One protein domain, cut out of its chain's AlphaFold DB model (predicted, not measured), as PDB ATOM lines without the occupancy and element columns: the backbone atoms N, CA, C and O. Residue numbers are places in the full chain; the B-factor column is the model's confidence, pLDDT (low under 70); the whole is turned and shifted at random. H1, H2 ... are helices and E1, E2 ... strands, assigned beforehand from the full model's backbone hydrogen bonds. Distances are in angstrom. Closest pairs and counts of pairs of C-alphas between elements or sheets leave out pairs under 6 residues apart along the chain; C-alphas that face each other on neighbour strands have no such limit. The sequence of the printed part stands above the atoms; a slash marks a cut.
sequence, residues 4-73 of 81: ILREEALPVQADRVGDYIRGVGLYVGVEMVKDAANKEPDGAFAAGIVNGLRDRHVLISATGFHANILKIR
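What this domain is: This is residues 4 to 73 of the 81 residues of an uncharacterized protein of Gluconacetobacter dulcium (UniProt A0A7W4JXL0). Picture a strongly twisted sheet of four strands, built from two hairpins side by side, with one long helix, H2, packed over one face on the E3 and E4 side. H2 runs along the strands there, while the short H1 is not on the sheet, which leaves the other face without a named helix. The printed part has 70 residues, with two named helices and four named strands in the order H1 E1 E2 H2 E3 E4. The sheet's order is E1 E2 E4 E3, antiparallel throughout, and the class is mixed, helices and strands. The whole is compact, with a radius of gyration of the C-alphas of 11.2 A and spans of 33 by 24 by 22 A.

How they stand to each other: Start at the inner strands of the sheet, E2, residues 28 to 32, and E4, residues 69 to 72; they are antiparallel at 150 degrees, with N 70 and O 30 at 2.8 A. On the other side of E2 from E4 look for the edge strand E1, residues 17 to 23, which forms a hairpin with E2; N 18 and O 31 are 2.9 A apart. The other edge strand is E3, residues 61 to 63, in a hairpin with E4, where N 63 and O 69 are 2.8 A apart. H2, residues 43 to 55, is on the sheet at a height over the sheet of 9.3 A, over E4 and E3, and on the local plane its line and that of E3 stand at 4 degrees. The closest C-alphas of H2 and E3 are those of Val 50 and Ser 61, 6.1 A apart; those of H2 and E4 are Ala 46 and Leu 70, 6.4 A apart. E2, H2 and E3 make a split strand-helix-strand unit, two strands of one sheet that are not neighbours, with a helix between them along the chain and E4 between them in the sheet, and its crossover is right-handed. H1, residues 4 to 7, is not on the sheet and is apart from H2. In H2 every O i to N i+4 pair is within hydrogen-bond range; H1 is too short for such a pair, and its one O i to N i+3 pair is not within range.

Where its parts are: Find C-alpha 4 at (180.004, 207.383, 200.130), where H1 begins. E1 is 14.7 A from first to last C-alpha, and E2 is 12.7 A. Find C-alpha 43 at (185.481, 216.321, 182.363); from there H2 runs 18.4 A to C-alpha 55. E3 is 6.6 A long, and E4 is 9.6 A, ending with C-alpha 72 at (187.833, 205.424, 193.059).

The domain as a whole: The two C-alphas farthest apart are those of Ala 37 and His 57, at 32.9 A. The printed part has no cut and no long link. Look at the B-factor column for residues 4 to 27: they are under 70, against a mean pLDDT of 76.0 over the printed part.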
ATOM      1  N   ILE A   4     179.106 206.216 199.963       45.19
ATOM      2  CA  ILE A   4     180.004 207.383 200.130       45.19
ATOM      3  C   ILE A   4     179.857 208.344 198.941       45.19
ATOM      4  O   ILE A   4     179.819 209.552 199.117       45.19
ATOM      5  N   LEU A   5     179.703 207.842 197.715       46.12
ATOM      6  CA  LEU A   5     179.369 208.694 196.567       46.12
ATOM      7  C   LEU A   5     177.929 209.235 196.602       46.12
ATOM      8  O   LEU A   5     177.616 210.128 195.827       46.12
ATOM      9  N   ARG A   6     177.037 208.699 197.438       48.28
ATOM     10  CA  ARG A   6     175.673 209.221 197.621       48.28
ATOM     11  C   ARG A   6     175.582 210.206 198.788       48.28
ATOM     12  O   ARG A   6     174.791 211.137 198.707       48.28
ATOM     13  N   GLU A   7     176.354 209.986 199.848       42.03
ATOM     14  CA  GLU A   7     176.370 210.784 201.080       42.03
ATOM     15  C   GLU A   7     177.415 211.909 201.029       42.03
ATOM     16  O   GLU A   7     177.126 213.038 201.426       42.03
ATOM     17  N   GLU A   8     178.613 211.640 200.495       46.97
ATOM     18  CA  GLU A   8     179.737 212.589 200.464       46.97
ATOM     19  C   GLU A   8     179.937 213.269 199.108       46.97
ATOM     20  O   GLU A   8     180.277 214.455 199.053       46.97
ATOM     21  N   ALA A   9     179.717 212.554 197.999       40.94
ATOM     22  CA  ALA A   9     179.642 213.219 196.705       40.94
ATOM     23  C   ALA A   9     178.230 213.800 196.561       40.94
ATOM     24  O   ALA A   9     177.240 213.077 196.633       40.94
ATOM     25  N   LEU A  10     178.172 215.131 196.415       47.25
ATOM     26  CA  LEU A  10     177.011 215.926 195.994       47.25
ATOM     27  C   LEU A  10     176.017 215.093 195.185       47.25
ATOM     28  O   LEU A  10     176.501 214.374 194.316       47.25
ATOM     29  N   PRO A  11     174.691 215.238 195.389       44.19
ATOM     30  CA  PRO A  11     173.674 214.370 194.799       44.19
ATOM     31  C   PRO A  11     173.960 214.195 193.312       44.19
ATOM     32  O   PRO A  11     173.661 215.079 192.504       44.19
ATOM     33  N   VAL A  12     174.628 213.093 192.966       52.06
ATOM     34  CA  VAL A  12     175.020 212.834 191.592       52.06
ATOM     35  C   VAL A  12     173.706 212.527 190.910       52.06
ATOM     36  O   VAL A  12     173.100 211.482 191.152       52.06
ATOM     37  N   GLN A  13     173.204 213.499 190.155       59.00
ATOM     38  CA  GLN A  13     171.965 213.331 189.420       59.00
ATOM     39  C   GLN A  13     172.184 212.167 188.449       59.00
ATOM     40  O   GLN A  13     173.219 212.074 187.784       59.00
ATOM     41  N   ALA A  14     171.260 211.206 188.473       58.22
ATOM     42  CA  ALA A  14     171.431 209.925 187.795       58.22
ATOM     43  C   ALA A  14     171.606 210.072 186.272       58.22
ATOM     44  O   ALA A  14     172.217 209.220 185.640       58.22
ATOM     45  N   ASP A  15     171.123 211.173 185.701       67.81
ATOM     46  CA  ASP A  15     171.267 211.574 184.299       67.81
ATOM     47  C   ASP A  15     172.701 211.956 183.893       67.81
ATOM     48  O   ASP A  15     172.987 212.074 182.701       67.81
ATOM     49  N   ARG A  16     173.610 212.116 184.861       65.44
ATOM     50  CA  ARG A  16     175.023 212.467 184.632       65.44
ATOM     51  C   ARG A  16     175.986 211.296 184.770       65.44
ATOM     52  O   ARG A  16     177.190 211.473 184.583       65.44
ATOM     53  N   VAL A  17     175.474 210.119 185.117       65.75
ATOM     54  CA  VAL A  17     176.250 208.882 185.225       65.75
ATOM     55  C   VAL A  17     176.064 208.095 183.934       65.75
ATOM     56  O   VAL A  17     174.948 207.721 183.587       65.75
ATOM     57  N   GLY A  18     177.154 207.845 183.210       60.00
ATOM     58  CA  GLY A  18     177.122 206.989 182.029       60.00
ATOM     59  C   GLY A  18     176.814 205.530 182.382       60.00
ATOM     60  O   GLY A  18     177.088 205.070 183.491       60.00
ATOM     61  N   ASP A  19     176.309 204.766 181.410       55.00
ATOM     62  CA  ASP A  19     175.961 203.343 181.587       55.00
ATOM     63  C   ASP A  19     177.159 202.457 181.981       55.00
ATOM     64  O   ASP A  19     176.992 201.328 182.451       55.00
ATOM     65  N   TYR A  20     178.387 202.932 181.753       44.09
ATOM     66  CA  TYR A  20     179.589 202.137 181.927       44.09
ATOM     67  C   TYR A  20     180.178 202.278 183.340       44.09
ATOM     68  O   TYR A  20     181.070 203.089 183.588       44.09
ATOM     69  N   ILE A  21     179.754 201.403 184.256       57.44
ATOM     70  CA  ILE A  21     180.431 201.183 185.543       57.44
ATOM     71  C   ILE A  21     181.339 199.957 185.404       57.44
ATOM     72  O   ILE A  21     180.879 198.822 185.294       57.44
ATOM     73  N   ARG A  22     182.659 200.174 185.382       53.78
ATOM     74  CA  ARG A  22     183.671 199.103 185.285       53.78
ATOM     75  C   ARG A  22     184.261 198.876 186.678       53.78
ATOM     76  O   ARG A  22     184.849 199.806 187.231       53.78
ATOM     77  N   GLY A  23     184.147 197.663 187.227       48.44
ATOM     78  CA  GLY A  23     184.816 197.334 188.486       48.44
ATOM     79  C   GLY A  23     184.975 195.844 188.783       48.44
ATOM     80  O   GLY A  23     184.097 195.039 188.492       48.44
ATOM     81  N   VAL A  24     186.125 195.497 189.369       41.75
ATOM     82  CA  VAL A  24     186.422 194.200 189.996       41.75
ATOM     83  C   VAL A  24     187.083 194.527 191.341       41.75
ATOM     84  O   VAL A  24     188.099 195.221 191.370       41.75
ATOM     85  N   GLY A  25     186.494 194.100 192.461       54.25
ATOM     86  CA  GLY A  25     186.964 194.483 193.801       54.25
ATOM     87  C   GLY A  25     186.793 195.984 194.107       54.25
ATOM     88  O   GLY A  25     185.767 196.575 193.791       54.25
ATOM     89  N   LEU A  26     187.801 196.617 194.721       52.53
ATOM     90  CA  LEU A  26     187.783 198.024 195.172       52.53
ATOM     91  C   LEU A  26     188.199 199.038 194.086       52.53
ATOM     92  O   LEU A  26     188.737 200.099 194.389       52.53
ATOM     93  N   TYR A  27     188.013 198.719 192.809       57.03
ATOM     94  CA  TYR A  27     188.364 199.616 191.710       57.03
ATOM     95  C   TYR A  27     187.103 199.941 190.924       57.03
ATOM     96  O   TYR A  27     186.613 199.090 190.188       57.03
ATOM     97  N   VAL A  28     186.583 201.160 191.076       73.88
ATOM     98  CA  VAL A  28     185.382 201.608 190.359       73.88
ATOM     99  C   VAL A  28     185.745 202.772 189.446       73.88
ATOM    100  O   VAL A  28     186.309 203.775 189.893       73.88
ATOM    101  N   GLY A  29     185.445 202.606 188.158       80.69
ATOM    102  CA  GLY A  29     185.408 203.679 187.172       80.69
ATOM    103  C   GLY A  29     183.970 204.147 186.973       80.69
ATOM    104  O   GLY A  29     183.132 203.320 186.614       80.69
ATOM    105  N   VAL A  30     183.695 205.432 187.197       84.44
ATOM    106  CA  VAL A  30     182.378 206.042 186.945       84.44
ATOM    107  C   VAL A  30     182.530 207.094 185.860       84.44
ATOM    108  O   VAL A  30     183.272 208.057 186.039       84.44
ATOM    109  N   GLU A  31     181.869 206.894 184.727       89.75
ATOM    110  CA  GLU A  31     181.884 207.854 183.630       89.75
ATOM    111  C   GLU A  31     180.903 209.000 183.891       89.75
ATOM    112  O   GLU A  31     179.716 208.768 184.113       89.75
ATOM    113  N   MET A  32     181.402 210.233 183.831       90.56
ATOM    114  CA  MET A  32     180.596 211.442 183.913       90.56
ATOM    115  C   MET A  32     180.262 211.931 182.508       90.56
ATOM    116  O   MET A  32     181.151 212.110 181.665       90.56
ATOM    117  N   VAL A  33     178.978 212.167 182.271       92.31
ATOM    118  CA  VAL A  33     178.453 212.684 181.007       92.31
ATOM    119  C   VAL A  33     177.592 213.917 181.259       92.31
ATOM    120  O   VAL A  33     177.087 214.124 182.366       92.31
ATOM    121  N   LYS A  34     177.441 214.763 180.238       89.44
ATOM    122  CA  LYS A  34     176.571 215.943 180.310       89.44
ATOM    123  C   LYS A  34     175.100 215.550 180.373       89.44
ATOM    124  O   LYS A  34     174.335 216.190 181.084       89.44
ATOM    125  N   ASP A  35     174.743 214.503 179.637       86.06
ATOM    126  CA  ASP A  35     173.407 213.927 179.607       86.06
ATOM    127  C   ASP A  35     173.465 212.435 179.235       86.06
ATOM    128  O   ASP A  35     174.335 211.994 178.475       86.06
ATOM    129  N   ALA A  36     172.524 211.655 179.764       78.19
ATOM    130  CA  ALA A  36     172.471 210.210 179.557       78.19
ATOM    131  C   ALA A  36     172.085 209.793 178.123       78.19
ATOM    132  O   ALA A  36     172.361 208.658 177.730       78.19
ATOM    133  N   ALA A  37     171.459 210.676 177.335       83.44
ATOM    134  CA  ALA A  37     170.982 210.347 175.994       83.44
ATOM    135  C   ALA A  37     172.115 210.387 174.958       83.44
ATOM    136  O   ALA A  37     172.289 209.439 174.192       83.44
ATOM    137  N   ASN A  38     172.911 211.455 174.959       84.31
ATOM    138  CA  ASN A  38     174.017 211.671 174.026       84.31
ATOM    139  C   ASN A  38     175.352 211.160 174.573       84.31
ATOM    140  O   ASN A  38     176.290 210.971 173.798       84.31
ATOM    141  N   LYS A  39     175.443 210.936 175.893       87.56
ATOM    142  CA  LYS A  39     176.644 210.449 176.588       87.56
ATOM    143  C   LYS A  39     177.884 211.294 176.285       87.56
ATOM    144  O   LYS A  39     178.996 210.775 176.212       87.56
ATOM    145  N   GLU A  40     177.696 212.602 176.094       93.69
ATOM    146  CA  GLU A  40     178.809 213.513 175.844       93.69
ATOM    147  C   GLU A  40     179.704 213.578 177.098       93.69
ATOM    148  O   GLU A  40     179.194 213.903 178.175       93.69
ATOM    149  N   PRO A  41     181.016 213.291 176.998       94.88
ATOM    150  CA  PRO A  41     181.931 213.309 178.138       94.88
ATOM    151  C   PRO A  41     181.950 214.648 178.888       94.88
ATOM    152  O   PRO A  41     182.089 215.707 178.275       94.88
ATOM    153  N   ASP A  42     181.902 214.604 180.223       95.62
ATOM    154  CA  ASP A  42     181.919 215.806 181.067       95.62
ATOM    155  C   ASP A  42     183.090 215.829 182.062       95.62
ATOM    156  O   ASP A  42     182.965 215.537 183.255       95.62
ATOM    157  N   GLY A  43     184.269 216.191 181.550       95.06
ATOM    158  CA  GLY A  43     185.481 216.321 182.363       95.06
ATOM    159  C   GLY A  43     185.428 217.473 183.372       95.06
ATOM    160  O   GLY A  43     185.995 217.366 184.459       95.06
ATOM    161  N   ALA A  44     184.717 218.562 183.059       95.19
ATOM    162  CA  ALA A  44     184.584 219.703 183.966       95.19
ATOM    163  C   ALA A  44     183.788 219.317 185.219       95.19
ATOM    164  O   ALA A  44     184.181 219.650 186.339       95.19
ATOM    165  N   PHE A  45     182.711 218.549 185.046       92.50
ATOM    166  CA  PHE A  45     181.954 218.027 186.172       92.50
ATOM    167  C   PHE A  45     182.739 217.015 186.994       92.50
ATOM    168  O   PHE A  45     182.755 217.111 188.222       92.50
ATOM    169  N   ALA A  46     183.442 216.092 186.333       92.38
ATOM    170  CA  ALA A  46     184.305 215.136 187.017       92.38
ATOM    171  C   ALA A  46     185.364 215.848 187.879       92.38
ATOM    172  O   ALA A  46     185.560 215.486 189.039       92.38
ATOM    173  N   ALA A  47     185.994 216.908 187.362       93.62
ATOM    174  CA  ALA A  47     186.942 217.725 188.122       93.62
ATOM    175  C   ALA A  47     186.288 218.421 189.329       93.62
ATOM    176  O   ALA A  47     186.880 218.457 190.409       93.62
ATOM    177  N   GLY A  48     185.059 218.923 189.174       92.81
ATOM    178  CA  GLY A  48     184.274 219.483 190.276       92.81
ATOM    179  C   GLY A  48     184.043 218.475 191.404       92.81
ATOM    180  O   GLY A  48     184.257 218.799 192.570       92.81
ATOM    181  N   ILE A  49     183.695 217.231 191.061       89.00
ATOM    182  CA  ILE A  49     183.520 216.145 192.040       89.00
ATOM    183  C   ILE A  49     184.845 215.814 192.736       89.00
ATOM    184  O   ILE A  49     184.881 215.700 193.959       89.00
ATOM    185  N   VAL A  50     185.944 215.693 191.982       90.19
ATOM    186  CA  VAL A  50     187.281 215.427 192.546       90.19
ATOM    187  C   VAL A  50     187.683 216.509 193.551       90.19
ATOM    188  O   VAL A  50     188.177 216.185 194.628       90.19
ATOM    189  N   ASN A  51     187.462 217.783 193.222       91.62
ATOM    190  CA  ASN A  51     187.797 218.892 194.112       91.62
ATOM    191  C   ASN A  51     186.884 218.934 195.344       91.62
ATOM    192  O   ASN A  51     187.388 219.051 196.455       91.62
ATOM    193  N   GLY A  52     185.574 218.730 195.181       87.94
ATOM    194  CA  GLY A  52     184.647 218.687 196.315       87.94
ATOM    195  C   GLY A  52     184.948 217.550 197.298       87.94
ATOM    196  O   GLY A  52     184.836 217.730 198.507       87.94
ATOM    197  N   LEU A  53     185.383 216.388 196.800       84.38
ATOM    198  CA  LEU A  53     185.813 215.275 197.650       84.38
ATOM    199  C   LEU A  53     187.180 215.531 198.295       84.38
ATOM    200  O   LEU A  53     187.365 215.197 199.465       84.38
ATOM    201  N   ARG A  54     188.114 216.184 197.590       85.38
ATOM    202  CA  ARG A  54     189.393 216.630 198.167       85.38
ATOM    203  C   ARG A  54     189.169 217.542 199.373       85.38
ATOM    204  O   ARG A  54     189.838 217.344 200.385       85.38
ATOM    205  N   ASP A  55     188.243 218.492 199.276       86.19
ATOM    206  CA  ASP A  55     187.916 219.419 200.370       86.19
ATOM    207  C   ASP A  55     187.351 218.688 201.602       86.19
ATOM    208  O   ASP A  55     187.458 219.177 202.722       86.19
ATOM    209  N   ARG A  56     186.820 217.475 201.407       82.25
ATOM    210  CA  ARG A  56     186.338 216.555 202.452       82.25
ATOM    211  C   ARG A  56     187.363 215.487 202.840       82.25
ATOM    212  O   ARG A  56     187.020 214.497 203.475       82.25
ATOM    213  N   HIS A  57     188.622 215.656 202.436       83.81
ATOM    214  CA  HIS A  57     189.721 214.715 202.675       83.81
ATOM    215  C   HIS A  57     189.547 213.325 202.032       83.81
ATOM    216  O   HIS A  57     190.256 212.380 202.381       83.81
ATOM    217  N   VAL A  58     188.674 213.201 201.027       81.50
ATOM    218  CA  VAL A  58     188.491 211.987 200.223       81.50
ATOM    219  C   VAL A  58     189.251 212.134 198.907       81.50
ATOM    220  O   VAL A  58     188.858 212.863 197.998       81.50
ATOM    221  N   LEU A  59     190.371 211.423 198.782       84.69
ATOM    222  CA  LEU A  59     191.230 211.520 197.604       84.69
ATOM    223  C   LEU A  59     190.798 210.540 196.511       84.69
ATOM    224  O   LEU A  59     190.994 209.329 196.613       84.69
ATOM    225  N   ILE A  60     190.269 211.091 195.422       88.62
ATOM    226  CA  ILE A  60     190.009 210.381 194.167       88.62
ATOM    227  C   ILE A  60     190.686 211.105 192.994       88.62
ATOM    228  O   ILE A  60     191.280 212.170 193.156       88.62
ATOM    229  N   SER A  61     190.615 210.528 191.795       90.00
ATOM    230  CA  SER A  61     191.156 211.137 190.570       90.00
ATOM    231  C   SER A  61     190.168 211.009 189.418       90.00
ATOM    232  O   SER A  61     189.315 210.127 189.453       90.00
ATOM    233  N   ALA A  62     190.307 211.844 188.392       93.00
ATOM    234  CA  ALA A  62     189.654 211.646 187.103       93.00
ATOM    235  C   ALA A  62     190.668 211.113 186.070       93.00
ATOM    236  O   ALA A  62     191.861 211.402 186.156       93.00
ATOM    237  N   THR A  63     190.210 210.296 185.124       92.50
ATOM    238  CA  THR A  63     191.025 209.617 184.105       92.50
ATOM    239  C   THR A  63     190.265 209.512 182.776       92.50
ATOM    240  O   THR A  63     189.125 209.959 182.661       92.50
ATOM    241  N   GLY A  64     190.891 208.893 181.772       88.19
ATOM    242  CA  GLY A  64     190.339 208.744 180.423       88.19
ATOM    243  C   GLY A  64     190.722 209.913 179.515       88.19
ATOM    244  O   GLY A  64     191.228 210.928 179.985       88.19
ATOM    245  N   PHE A  65     190.492 209.761 178.207       92.31
ATOM    246  CA  PHE A  65     190.902 210.755 177.204       92.31
ATOM    247  C   PHE A  65     190.281 212.138 177.456       92.31
ATOM    248  O   PHE A  65     190.951 213.153 177.308       92.31
ATOM    249  N   HIS A  66     189.029 212.168 177.915       95.31
ATOM    250  CA  HIS A  66     188.299 213.398 178.224       95.31
ATOM    251  C   HIS A  66     188.353 213.794 179.708       95.31
ATOM    252  O   HIS A  66     187.647 214.714 180.114       95.31
ATOM    253  N   ALA A  67     189.146 213.093 180.529       95.38
ATOM    254  CA  ALA A  67     189.202 213.282 181.981       95.38
ATOM    255  C   ALA A  67     187.824 213.230 182.678       95.38
ATOM    256  O   ALA A  67     187.617 213.869 183.706       95.38
ATOM    257  N   ASN A  68     186.874 212.472 182.125       94.25
ATOM    258  CA  ASN A  68     185.499 212.380 182.610       94.25
ATOM    259  C   ASN A  68     185.222 211.113 183.428       94.25
ATOM    260  O   ASN A  68     184.109 210.927 183.898       94.25
ATOM    261  N   ILE A  69     186.203 210.224 183.604       92.06
ATOM    262  CA  ILE A  69     186.008 208.977 184.348       92.06
ATOM    263  C   ILE A  69     186.569 209.145 185.757       92.06
ATOM    264  O   ILE A  69     187.784 209.221 185.932       92.06
ATOM    265  N   LEU A  70     185.712 209.160 186.775       90.50
ATOM    266  CA  LEU A  70     186.132 209.120 188.174       90.50
ATOM    267  C   LEU A  70     186.744 207.759 188.489       90.50
ATOM    268  O   LEU A  70     186.179 206.713 188.178       90.50
ATOM    269  N   LYS A  71     187.899 207.780 189.139       88.06
ATOM    270  CA  LYS A  71     188.655 206.606 189.551       88.06
ATOM    271  C   LYS A  71     188.727 206.563 191.066       88.06
ATOM    272  O   LYS A  71     189.422 207.368 191.692       88.06
ATOM    273  N   ILE A  72     188.035 205.579 191.623       81.56
ATOM    274  CA  ILE A  72     187.833 205.424 193.059       81.56
ATOM    275  C   ILE A  72     188.557 204.158 193.504       81.56
ATOM    276  O   ILE A  72     188.325 203.075 192.962       81.56
ATOM    277  N   ARG A  73     189.477 204.328 194.457       71.44
ATOM    278  CA  ARG A  73     190.296 203.268 195.053       71.44
ATOM    279  C   ARG A  73     190.376 203.494 196.566       71.44
ATOM    280  O   ARG A  73     191.265 204.229 196.993       71.44
TER     281      ARG A  73